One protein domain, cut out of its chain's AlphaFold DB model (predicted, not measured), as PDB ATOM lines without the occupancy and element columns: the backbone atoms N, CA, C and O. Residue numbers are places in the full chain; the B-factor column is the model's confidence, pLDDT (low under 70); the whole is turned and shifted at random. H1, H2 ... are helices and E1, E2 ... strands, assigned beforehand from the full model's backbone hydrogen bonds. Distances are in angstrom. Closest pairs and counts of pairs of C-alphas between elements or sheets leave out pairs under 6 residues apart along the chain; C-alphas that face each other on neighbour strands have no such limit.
ATOM      1  N   VAL A  30     115.318 148.219 164.775       96.19
ATOM      2  CA  VAL A  30     116.341 147.478 164.019       96.19
ATOM      3  C   VAL A  30     116.209 145.967 164.234       96.19
ATOM      4  O   VAL A  30     116.342 145.467 165.358       96.19
ATOM      5  N   VAL A  31     116.014 145.217 163.145       96.81
ATOM      6  CA  VAL A  31     116.189 143.756 163.099       96.81
ATOM      7  C   VAL A  31     117.672 143.471 162.864       96.81
ATOM      8  O   VAL A  31     118.150 143.511 161.732       96.81
ATOM      9  N   ARG A  32     118.414 143.191 163.939       95.88
ATOM     10  CA  ARG A  32     119.863 142.951 163.881       95.88
ATOM     11  C   ARG A  32     120.166 141.458 163.824       95.88
ATOM     12  O   ARG A  32     119.678 140.698 164.663       95.88
ATOM     13  N   TYR A  33     121.010 141.034 162.888       95.38
ATOM     14  CA  TYR A  33     121.516 139.665 162.818       95.38
ATOM     15  C   TYR A  33     123.046 139.620 162.798       95.38
ATOM     16  O   TYR A  33     123.701 140.305 162.015       95.38
ATOM     17  N   SER A  34     123.605 138.741 163.630       93.75
ATOM     18  CA  SER A  34     124.986 138.267 163.517       93.75
ATOM     19  C   SER A  34     125.060 136.787 163.892       93.75
ATOM     20  O   SER A  34     124.226 136.289 164.658       93.75
ATOM     21  N   LEU A  35     126.071 136.066 163.400       87.81
ATOM     22  CA  LEU A  35     126.259 134.651 163.744       87.81
ATOM     23  C   LEU A  35     126.450 134.460 165.263       87.81
ATOM     24  O   LEU A  35     125.905 133.523 165.856       87.81
ATOM     25  N   GLU A  36     127.170 135.382 165.907       86.00
ATOM     26  CA  GLU A  36     127.435 135.355 167.345       86.00
ATOM     27  C   GLU A  36     126.257 135.791 168.219       86.00
ATOM     28  O   GLU A  36     126.174 135.344 169.364       86.00
ATOM     29  N   GLY A  37     125.371 136.662 167.729       88.94
ATOM     30  CA  GLY A  37     124.216 137.181 168.470       88.94
ATOM     31  C   GLY A  37     122.935 136.370 168.254       88.94
ATOM     32  O   GLY A  37     122.136 136.211 169.179       88.94
ATOM     33  N   GLY A  38     122.769 135.800 167.059       95.44
ATOM     34  CA  GLY A  38     121.473 135.365 166.540       95.44
ATOM     35  C   GLY A  38     120.680 136.545 165.969       95.44
ATOM     36  O   GLY A  38     121.249 137.587 165.655       95.44
ATOM     37  N   VAL A  39     119.360 136.383 165.835       97.25
ATOM     38  CA  VAL A  39     118.452 137.468 165.418       97.25
ATOM     39  C   VAL A  39     117.916 138.192 166.656       97.25
ATOM     40  O   VAL A  39     117.307 137.569 167.536       97.25
ATOM     41  N   LEU A  40     118.136 139.503 166.715       97.56
ATOM     42  CA  LEU A  40     117.762 140.413 167.796       97.56
ATOM     43  C   LEU A  40     116.832 141.520 167.275       97.56
ATOM     44  O   LEU A  40     116.845 141.835 166.088       97.56
ATOM     45  N   LEU A  41     116.055 142.127 168.176       97.19
ATOM     46  CA  LEU A  41     115.360 143.393 167.919       97.19
ATOM     47  C   LEU A  41     115.898 144.468 168.864       97.19
ATOM     48  O   LEU A  41     115.954 144.254 170.086       97.19
ATOM     49  N   CYS A  42     116.270 145.603 168.280       95.81
ATOM     50  CA  CYS A  42     116.909 146.745 168.928       95.81
ATOM     51  C   CYS A  42     116.222 148.061 168.501       95.81
ATOM     52  O   CYS A  42     115.390 148.039 167.601       95.81
ATOM     53  N   GLY A  43     116.496 149.185 169.167       94.06
ATOM     54  CA  GLY A  43     115.720 150.428 168.991       94.06
ATOM     55  C   GLY A  43     114.460 150.444 169.868       94.06
ATOM     56  O   GLY A  43     114.438 149.784 170.919       94.06
ATOM     57  N   GLU A  44     113.387 151.146 169.470       91.56
ATOM     58  CA  GLU A  44     112.206 151.381 170.333       91.56
ATOM     59  C   GLU A  44     111.226 150.188 170.484       91.56
ATOM     60  O   GLU A  44     109.999 150.289 170.539       91.56
ATOM     61  N   THR A  45     111.804 149.009 170.691       93.69
ATOM     62  CA  THR A  45     111.213 147.720 171.101       93.69
ATOM     63  C   THR A  45     110.167 147.748 172.232       93.69
ATOM     64  O   THR A  45     109.530 146.718 172.496       93.69
ATOM     65  N   LYS A  46     110.014 148.873 172.944       90.44
ATOM     66  CA  LYS A  46     109.041 149.085 174.023       90.44
ATOM     67  C   LYS A  46     107.680 149.535 173.482       90.44
ATOM     68  O   LYS A  46     106.679 148.998 173.955       90.44
ATOM     69  N   ALA A  47     107.648 150.450 172.509       91.19
ATOM     70  CA  ALA A  47     106.421 150.913 171.861       91.19
ATOM     71  C   ALA A  47     105.764 149.763 171.079       91.19
ATOM     72  O   ALA A  47     104.644 149.345 171.368       91.19
ATOM     73  N   HIS A  48     106.525 149.120 170.190       93.94
ATOM     74  CA  HIS A  48     106.034 148.063 169.293       93.94
ATOM     75  C   HIS A  48     105.903 146.669 169.947       93.94
ATOM     76  O   HIS A  48     105.783 145.643 169.273       93.94
ATOM     77  N   LYS A  49     105.916 146.603 171.283       95.00
ATOM     78  CA  LYS A  49     105.954 145.371 172.093       95.00
ATOM     79  C   LYS A  49     104.868 144.347 171.740       95.00
ATOM     80  O   LYS A  49     105.143 143.144 171.751       95.00
ATOM     81  N   GLU A  50     103.641 144.784 171.463       93.81
ATOM     82  CA  GLU A  50     102.536 143.868 171.148       93.81
ATOM     83  C   GLU A  50     102.605 143.360 169.692       93.81
ATOM     84  O   GLU A  50     102.394 142.169 169.458       93.81
ATOM     85  N   ALA A  51     103.052 144.190 168.738       94.25
ATOM     86  CA  ALA A  51     103.358 143.756 167.369       94.25
ATOM     87  C   ALA A  51     104.480 142.697 167.340       94.25
ATOM     88  O   ALA A  51     104.351 141.667 166.671       94.25
ATOM     89  N   ILE A  52     105.531 142.890 168.151       96.19
ATOM     90  CA  ILE A  52     106.643 141.941 168.327       96.19
ATOM     91  C   ILE A  52     106.161 140.609 168.934       96.19
ATOM     92  O   ILE A  52     106.526 139.535 168.450       96.19
ATOM     93  N   LYS A  53     105.299 140.639 169.961       94.62
ATOM     94  CA  LYS A  53     104.664 139.431 170.539       94.62
ATOM     95  C   LYS A  53     103.777 138.672 169.543       94.62
ATOM     96  O   LYS A  53     103.593 137.458 169.692       94.62
ATOM     97  N   ALA A  54     103.186 139.378 168.580       93.50
ATOM     98  CA  ALA A  54     102.336 138.799 167.547       93.50
ATOM     99  C   ALA A  54     103.132 138.067 166.448       93.50
ATOM    100  O   ALA A  54     102.532 137.344 165.658       93.50
ATOM    101  N   LEU A  55     104.466 138.190 166.402       94.38
ATOM    102  CA  LEU A  55     105.314 137.387 165.515       94.38
ATOM    103  C   LEU A  55     105.347 135.917 165.966       94.38
ATOM    104  O   LEU A  55     105.633 135.602 167.130       94.38
ATOM    105  N   ARG A  56     105.045 135.003 165.037       89.00
ATOM    106  CA  ARG A  56     104.997 133.545 165.284       89.00
ATOM    107  C   ARG A  56     105.885 132.727 164.347       89.00
ATOM    108  O   ARG A  56     106.365 131.678 164.769       89.00
ATOM    109  N   SER A  57     106.112 133.216 163.133       89.06
ATOM    110  CA  SER A  57     106.943 132.624 162.081       89.06
ATOM    111  C   SER A  57     107.659 133.763 161.341       89.06
ATOM    112  O   SER A  57     107.049 134.822 161.221       89.06
ATOM    113  N   PRO A  58     108.909 133.616 160.864       91.25
ATOM    114  CA  PRO A  58     109.783 132.449 161.018       91.25
ATOM    115  C   PRO A  58     110.362 132.293 162.434       91.25
ATOM    116  O   PRO A  58     110.800 131.203 162.798       91.25
ATOM    117  N   TYR A  59     110.314 133.338 163.271       95.69
ATOM    118  CA  TYR A  59     110.798 133.295 164.653       95.69
ATOM    119  C   TYR A  59     109.744 133.755 165.665       95.69
ATOM    120  O   TYR A  59     108.922 134.629 165.400       95.69
ATOM    121  N   ARG A  60     109.820 133.195 166.880       95.56
ATOM    122  CA  ARG A  60     109.035 133.620 168.046       95.56
ATOM    123  C   ARG A  60     109.948 134.298 169.063       95.56
ATOM    124  O   ARG A  60     110.636 133.621 169.831       95.56
ATOM    125  N   PHE A  61     109.934 135.626 169.070       96.75
ATOM    126  CA  PHE A  61     110.804 136.443 169.913       96.75
ATOM    127  C   PHE A  61     110.509 136.297 171.416       96.75
ATOM    128  O   PHE A  61     109.392 135.988 171.843       96.75
ATOM    129  N   ARG A  62     111.539 136.524 172.238       96.44
ATOM    130  CA  ARG A  62     111.452 136.591 173.703       96.44
ATOM    131  C   ARG A  62     112.171 137.828 174.226       96.44
ATOM    132  O   ARG A  62     113.279 138.121 173.792       96.44
ATOM    133  N   PHE A  63     111.554 138.504 175.190       96.56
ATOM    134  CA  PHE A  63     112.148 139.639 175.892       96.56
ATOM    135  C   PHE A  63     113.291 139.186 176.818       96.56
ATOM    136  O   PHE A  63     113.195 138.133 177.455       96.56
ATOM    137  N   SER A  64     114.354 139.986 176.923       92.88
ATOM    138  CA  SER A  64     115.460 139.785 177.867       92.88
ATOM    139  C   SER A  64     116.105 141.122 178.231       92.88
ATOM    140  O   SER A  64     116.328 141.955 177.361       92.88
ATOM    141  N   ARG A  65     116.453 141.304 179.513       90.69
ATOM    142  CA  ARG A  65     117.222 142.467 180.004       90.69
ATOM    143  C   ARG A  65     118.743 142.282 179.899       90.69
ATOM    144  O   ARG A  65     119.484 143.183 180.263       90.69
ATOM    145  N   ASN A  66     119.196 141.115 179.439       89.94
ATOM    146  CA  ASN A  66     120.607 140.719 179.391       89.94
ATOM    147  C   ASN A  66     121.078 140.590 177.928       89.94
ATOM    148  O   ASN A  66     121.690 139.590 177.551       89.94
ATOM    149  N   LEU A  67     120.686 141.546 177.089       92.19
ATOM    150  CA  LEU A  67     121.098 141.679 175.689       92.19
ATOM    151  C   LEU A  67     122.030 142.901 175.554       92.19
ATOM    152  O   LEU A  67     122.138 143.665 176.514       92.19
ATOM    153  N   PRO A  68     122.714 143.087 174.408       90.44
ATOM    154  CA  PRO A  68     123.495 144.297 174.152       90.44
ATOM    155  C   PRO A  68     122.663 145.577 174.316       90.44
ATOM    156  O   PRO A  68     121.439 145.549 174.170       90.44
ATOM    157  N   ALA A  69     123.329 146.699 174.601       86.94
ATOM    158  CA  ALA A  69     122.672 147.999 174.730       86.94
ATOM    159  C   ALA A  69     121.807 148.317 173.492       86.94
ATOM    160  O   ALA A  69     122.168 147.987 172.365       86.94
ATOM    161  N   GLY A  70     120.628 148.901 173.721       90.69
ATOM    162  CA  GLY A  70     119.623 149.150 172.681       90.69
ATOM    163  C   GLY A  70     118.778 147.933 172.269       90.69
ATOM    164  O   GLY A  70     117.741 148.126 171.641       90.69
ATOM    165  N   CYS A  71     119.146 146.699 172.637       96.00
ATOM    166  CA  CYS A  71     118.427 145.477 172.258       96.00
ATOM    167  C   CYS A  71     117.591 144.898 173.413       96.00
ATOM    168  O   CYS A  71     118.060 144.796 174.545       96.00
ATOM    169  N   ALA A  72     116.357 144.462 173.128       96.19
ATOM    170  CA  ALA A  72     115.424 143.981 174.163       96.19
ATOM    171  C   ALA A  72     114.744 142.635 173.859       96.19
ATOM    172  O   ALA A  72     114.216 141.995 174.775       96.19
ATOM    173  N   TRP A  73     114.771 142.171 172.605       97.62
ATOM    174  CA  TRP A  73     114.199 140.881 172.207       97.62
ATOM    175  C   TRP A  73     115.192 140.042 171.404       97.62
ATOM    176  O   TRP A  73     116.007 140.578 170.659       97.62
ATOM    177  N   TYR A  74     115.091 138.717 171.527       97.75
ATOM    178  CA  TYR A  74     115.900 137.757 170.772       97.75
ATOM    179  C   TYR A  74     115.056 136.592 170.242       97.75
ATOM    180  O   TYR A  74     114.064 136.195 170.864       97.75
ATOM    181  N   ALA A  75     115.473 136.012 169.116       97.19
ATOM    182  CA  ALA A  75     114.923 134.780 168.559       97.19
ATOM    183  C   ALA A  75     115.656 133.547 169.140       97.19
ATOM    184  O   ALA A  75     116.840 133.339 168.847       97.19
ATOM    185  N   PRO A  76     115.009 132.689 169.953       94.06
ATOM    186  CA  PRO A  76     115.667 131.518 170.534       94.06
ATOM    187  C   PRO A  76     116.190 130.545 169.467       94.06
ATOM    188  O   PRO A  76     115.533 130.324 168.455       94.06
ATOM    189  N   ARG A  77     117.333 129.895 169.740       92.25
ATOM    190  CA  ARG A  77     118.018 128.914 168.862       92.25
ATOM    191  C   ARG A  77     118.628 129.461 167.555       92.25
ATOM    192  O   ARG A  77     119.181 128.659 166.808       92.25
ATOM    193  N   THR A  78     118.590 130.773 167.303       94.62
ATOM    194  CA  THR A  78     119.280 131.400 166.148       94.62
ATOM    195  C   THR A  78     120.770 131.663 166.404       94.62
ATOM    196  O   THR A  78     121.577 131.579 165.487       94.62
ATOM    197  N   ARG A  79     121.153 131.941 167.659       92.38
ATOM    198  CA  ARG A  79     122.542 132.200 168.068       92.38
ATOM    199  C   ARG A  79     123.465 131.021 167.731       92.38
ATOM    200  O   ARG A  79     123.163 129.889 168.111       92.38
ATOM    201  N   GLY A  80     124.597 131.295 167.080       86.19
ATOM    202  CA  GLY A  80     125.575 130.284 166.664       86.19
ATOM    203  C   GLY A  80     125.130 129.438 165.466       86.19
ATOM    204  O   GLY A  80     125.640 128.335 165.284       86.19
ATOM    205  N   LYS A  81     124.152 129.907 164.680       87.06
ATOM    206  CA  LYS A  81     123.671 129.241 163.466       87.06
ATOM    207  C   LYS A  81     123.426 130.250 162.353       87.06
ATOM    208  O   LYS A  81     122.722 131.234 162.579       87.06
ATOM    209  N   ALA A  82     123.902 129.942 161.148       91.00
ATOM    210  CA  ALA A  82     123.524 130.679 159.949       91.00
ATOM    211  C   ALA A  82     121.992 130.724 159.815       91.00
ATOM    212  O   ALA A  82     121.330 129.684 159.872       91.00
ATOM    213  N   GLN A  83     121.429 131.925 159.686       93.00
ATOM    214  CA  GLN A  83     120.026 132.131 159.328       93.00
ATOM    215  C   GLN A  83     119.949 132.589 157.868       93.00
ATOM    216  O   GLN A  83     120.740 133.428 157.448       93.00
ATOM    217  N   ALA A  84     118.995 132.049 157.106       92.62
ATOM    218  CA  ALA A  84     118.753 132.481 155.731       92.62
ATOM    219  C   ALA A  84     118.285 133.946 155.703       92.62
ATOM    220  O   ALA A  84     117.443 134.331 156.523       92.62
ATOM    221  N   ARG A  85     118.802 134.728 154.748       92.38
ATOM    222  CA  ARG A  85     118.524 136.166 154.591       92.38
ATOM    223  C   ARG A  85     117.017 136.443 154.521       92.38
ATOM    224  O   ARG A  85     116.488 137.185 155.343       92.38
ATOM    225  N   GLU A  86     116.315 135.701 153.668       92.50
ATOM    226  CA  GLU A  86     114.848 135.655 153.544       92.50
ATOM    227  C   GLU A  86     114.107 135.612 154.889       92.50
ATOM    228  O   GLU A  86     113.111 136.301 155.083       92.50
ATOM    229  N   LYS A  87     114.585 134.816 155.859       95.69
ATOM    230  CA  LYS A  87     113.913 134.634 157.158       95.69
ATOM    231  C   LYS A  87     114.138 135.809 158.106       95.69
ATOM    232  O   LYS A  87     113.424 135.933 159.096       95.69
ATOM    233  N   ILE A  88     115.132 136.647 157.836       95.94
ATOM    234  CA  ILE A  88     115.382 137.891 158.566       95.94
ATOM    235  C   ILE A  88     114.529 139.003 157.939       95.94
ATOM    236  O   ILE A  88     113.805 139.693 158.654       95.94
ATOM    237  N   GLU A  89     114.492 139.092 156.607       95.69
ATOM    238  CA  GLU A  89     113.676 140.089 155.894       95.69
ATOM    239  C   GLU A  89     112.172 139.814 156.037       95.69
ATOM    240  O   GLU A  89     111.406 140.741 156.274       95.69
ATOM    241  N   ALA A  90     111.742 138.550 156.084       94.75
ATOM    242  CA  ALA A  90     110.361 138.179 156.398       94.75
ATOM    243  C   ALA A  90     109.898 138.640 157.797       94.75
ATOM    244  O   ALA A  90     108.706 138.883 157.993       94.75
ATOM    245  N   VAL A  91     110.807 138.789 158.774       96.12
ATOM    246  CA  VAL A  91     110.474 139.419 160.070       96.12
ATOM    247  C   VAL A  91     110.289 140.922 159.907       96.12
ATOM    248  O   VAL A  91     109.334 141.470 160.457       96.12
ATOM    249  N   ALA A  92     111.168 141.579 159.150       95.94
ATOM    250  CA  ALA A  92     111.069 143.009 158.888       95.94
ATOM    251  C   ALA A  92     109.781 143.355 158.130       95.94
ATOM    252  O   ALA A  92     109.024 144.208 158.583       95.94
ATOM    253  N   SER A  93     109.460 142.629 157.058       94.62
ATOM    254  CA  SER A  93     108.219 142.807 156.299       94.62
ATOM    255  C   SER A  93     106.970 142.557 157.153       94.62
ATOM    256  O   SER A  93     106.024 143.333 157.074       94.62
ATOM    257  N   GLN A  94     106.971 141.565 158.056       95.75
ATOM    258  CA  GLN A  94     105.863 141.349 159.008       95.75
ATOM    259  C   GLN A  94     105.721 142.424 160.098       95.75
ATOM    260  O   GLN A  94     104.678 142.476 160.757       95.75
ATOM    261  N   LEU A  95     106.759 143.221 160.350       95.19
ATOM    262  CA  LEU A  95     106.715 144.361 161.267       95.19
ATOM    263  C   LEU A  95     106.280 145.633 160.522       95.19
ATOM    264  O   LEU A  95     105.365 146.312 160.986       95.19
ATOM    265  N   ARG A  96     106.821 145.880 159.321       95.62
ATOM    266  CA  ARG A  96     106.388 146.960 158.412       95.62
ATOM    267  C   ARG A  96     104.899 146.849 158.073       95.62
ATOM    268  O   ARG A  96     104.162 147.810 158.256       95.62
ATOM    269  N   ALA A  97     104.417 145.645 157.749       92.50
ATOM    270  CA  ALA A  97     102.994 145.343 157.535       92.50
ATOM    271  C   ALA A  97     102.100 145.492 158.792       92.50
ATOM    272  O   ALA A  97     100.898 145.249 158.732       92.50
ATOM    273  N   LYS A  98     102.670 145.870 159.945       93.88
ATOM    274  CA  LYS A  98     101.959 146.224 161.186       93.88
ATOM    275  C   LYS A  98     102.206 147.683 161.595       93.88
ATOM    276  O   LYS A  98     102.074 148.010 162.773       93.88
ATOM    277  N   GLY A  99     102.608 148.536 160.649       93.00
ATOM    278  CA  GLY A  99     102.885 149.955 160.884       93.00
ATOM    279  C   GLY A  99     104.138 150.219 161.723       93.00
ATOM    280  O   GLY A  99     104.219 151.252 162.378       93.00
ATOM    281  N   VAL A 100     105.096 149.284 161.763       94.19
ATOM    282  CA  VAL A 100     106.349 149.456 162.514       94.19
ATOM    283  C   VAL A 100     107.495 149.781 161.546       94.19
ATOM    284  O   VAL A 100     107.836 148.912 160.735       94.19
ATOM    285  N   PRO A 101     108.120 150.973 161.623       91.31
ATOM    286  CA  PRO A 101     109.298 151.291 160.819       91.31
ATOM    287  C   PRO A 101     110.467 150.392 161.241       91.31
ATOM    288  O   PRO A 101     110.778 150.267 162.430       91.31
ATOM    289  N   VAL A 102     111.066 149.697 160.266       95.44
ATOM    290  CA  VAL A 102     112.094 148.675 160.506       95.44
ATOM    291  C   VAL A 102     113.210 148.727 159.476       95.44
ATOM    292  O   VAL A 102     112.974 148.522 158.280       95.44
ATOM    293  N   VAL A 103     114.436 148.820 159.985       95.12
ATOM    294  CA  VAL A 103     115.696 148.599 159.264       95.12
ATOM    295  C   VAL A 103     116.228 147.196 159.579       95.12
ATOM    296  O   VAL A 103     116.003 146.661 160.667       95.12
ATOM    297  N   VAL A 104     116.935 146.576 158.629       95.00
ATOM    298  CA  VAL A 104     117.604 145.280 158.824       95.00
ATOM    299  C   VAL A 104     119.112 145.491 158.818       95.00
ATOM    300  O   VAL A 104     119.659 145.979 157.835       95.00
ATOM    301  N   GLU A 105     119.784 145.098 159.898       94.50
ATOM    302  CA  GLU A 105     121.236 145.215 160.029       94.50
ATOM    303  C   GLU A 105     121.891 143.828 159.962       94.50
ATOM    304  O   GLU A 105     121.712 142.986 160.852       94.50
ATOM    305  N   TYR A 106     122.681 143.607 158.911       90.25
ATOM    306  CA  TYR A 106     123.505 142.414 158.735       90.25
ATOM    307  C   TYR A 106     124.933 142.688 159.208       90.25
ATOM    308  O   TYR A 106     125.727 143.293 158.496       90.25
ATOM    309  N   SER A 107     125.283 142.202 160.397       79.25
ATOM    310  CA  SER A 107     126.661 142.260 160.886       79.25
ATOM    311  C   SER A 107     127.459 141.102 160.269       79.25
ATOM    312  O   SER A 107     127.498 139.987 160.796       79.25
TER     313      SER A 107
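What this domain is: This is residues 30 to 107 of the 1221 residues of an uncharacterized protein of Plesiocystis pacifica SIR-1 (UniProt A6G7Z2). A twisted four-stranded sheet is covered on one face by one long helix, H2, over E1 and E4, making two layers. The 78 printed residues run E1, E2, H1, E3, H2, E4, with the mixed sheet ordered E3, E2, E1, E4. Helices and strands are mixed, under half of the residues being in them; the whole is compact, radius of gyration of the C-alphas 11.1 A, spanning 30 by 27 by 19 A.

Where its parts are: E1, residues 30 to 34, begins at C-alpha 30 (116.341, 147.478, 164.019). E2 is 38 to 42, H1 49 to 53, E3 71 to 74, H2 85 to 96 (16.7 A). E4, 102 to 106 (13.1 A), ends at (123.505, 142.414, 158.735).

How they stand to each other: Hairpin E1 and E2 has N 32 and O 40 3.0 A apart; antiparallel E3 and E2, N 41 and O 73 2.9 A; parallel E1 and E4, N 31 and O 103 2.9 A. E3, H2, E4 form a split strand-helix-strand unit, E2 and E1 between its strands, with a right-handed crossover. H2's height over the sheet is 8.7 A. H1 only grazes the sheet. O i to N i+4 pairs are within hydrogen-bond range throughout H1, and 7 of 8 in H2.

The domain as a whole: The printed part has no cut; link H1 to E3 is long. The mean pLDDT of the printed part, the model's own confidence, is 93.4, and no printed residue has a pLDDT under 70.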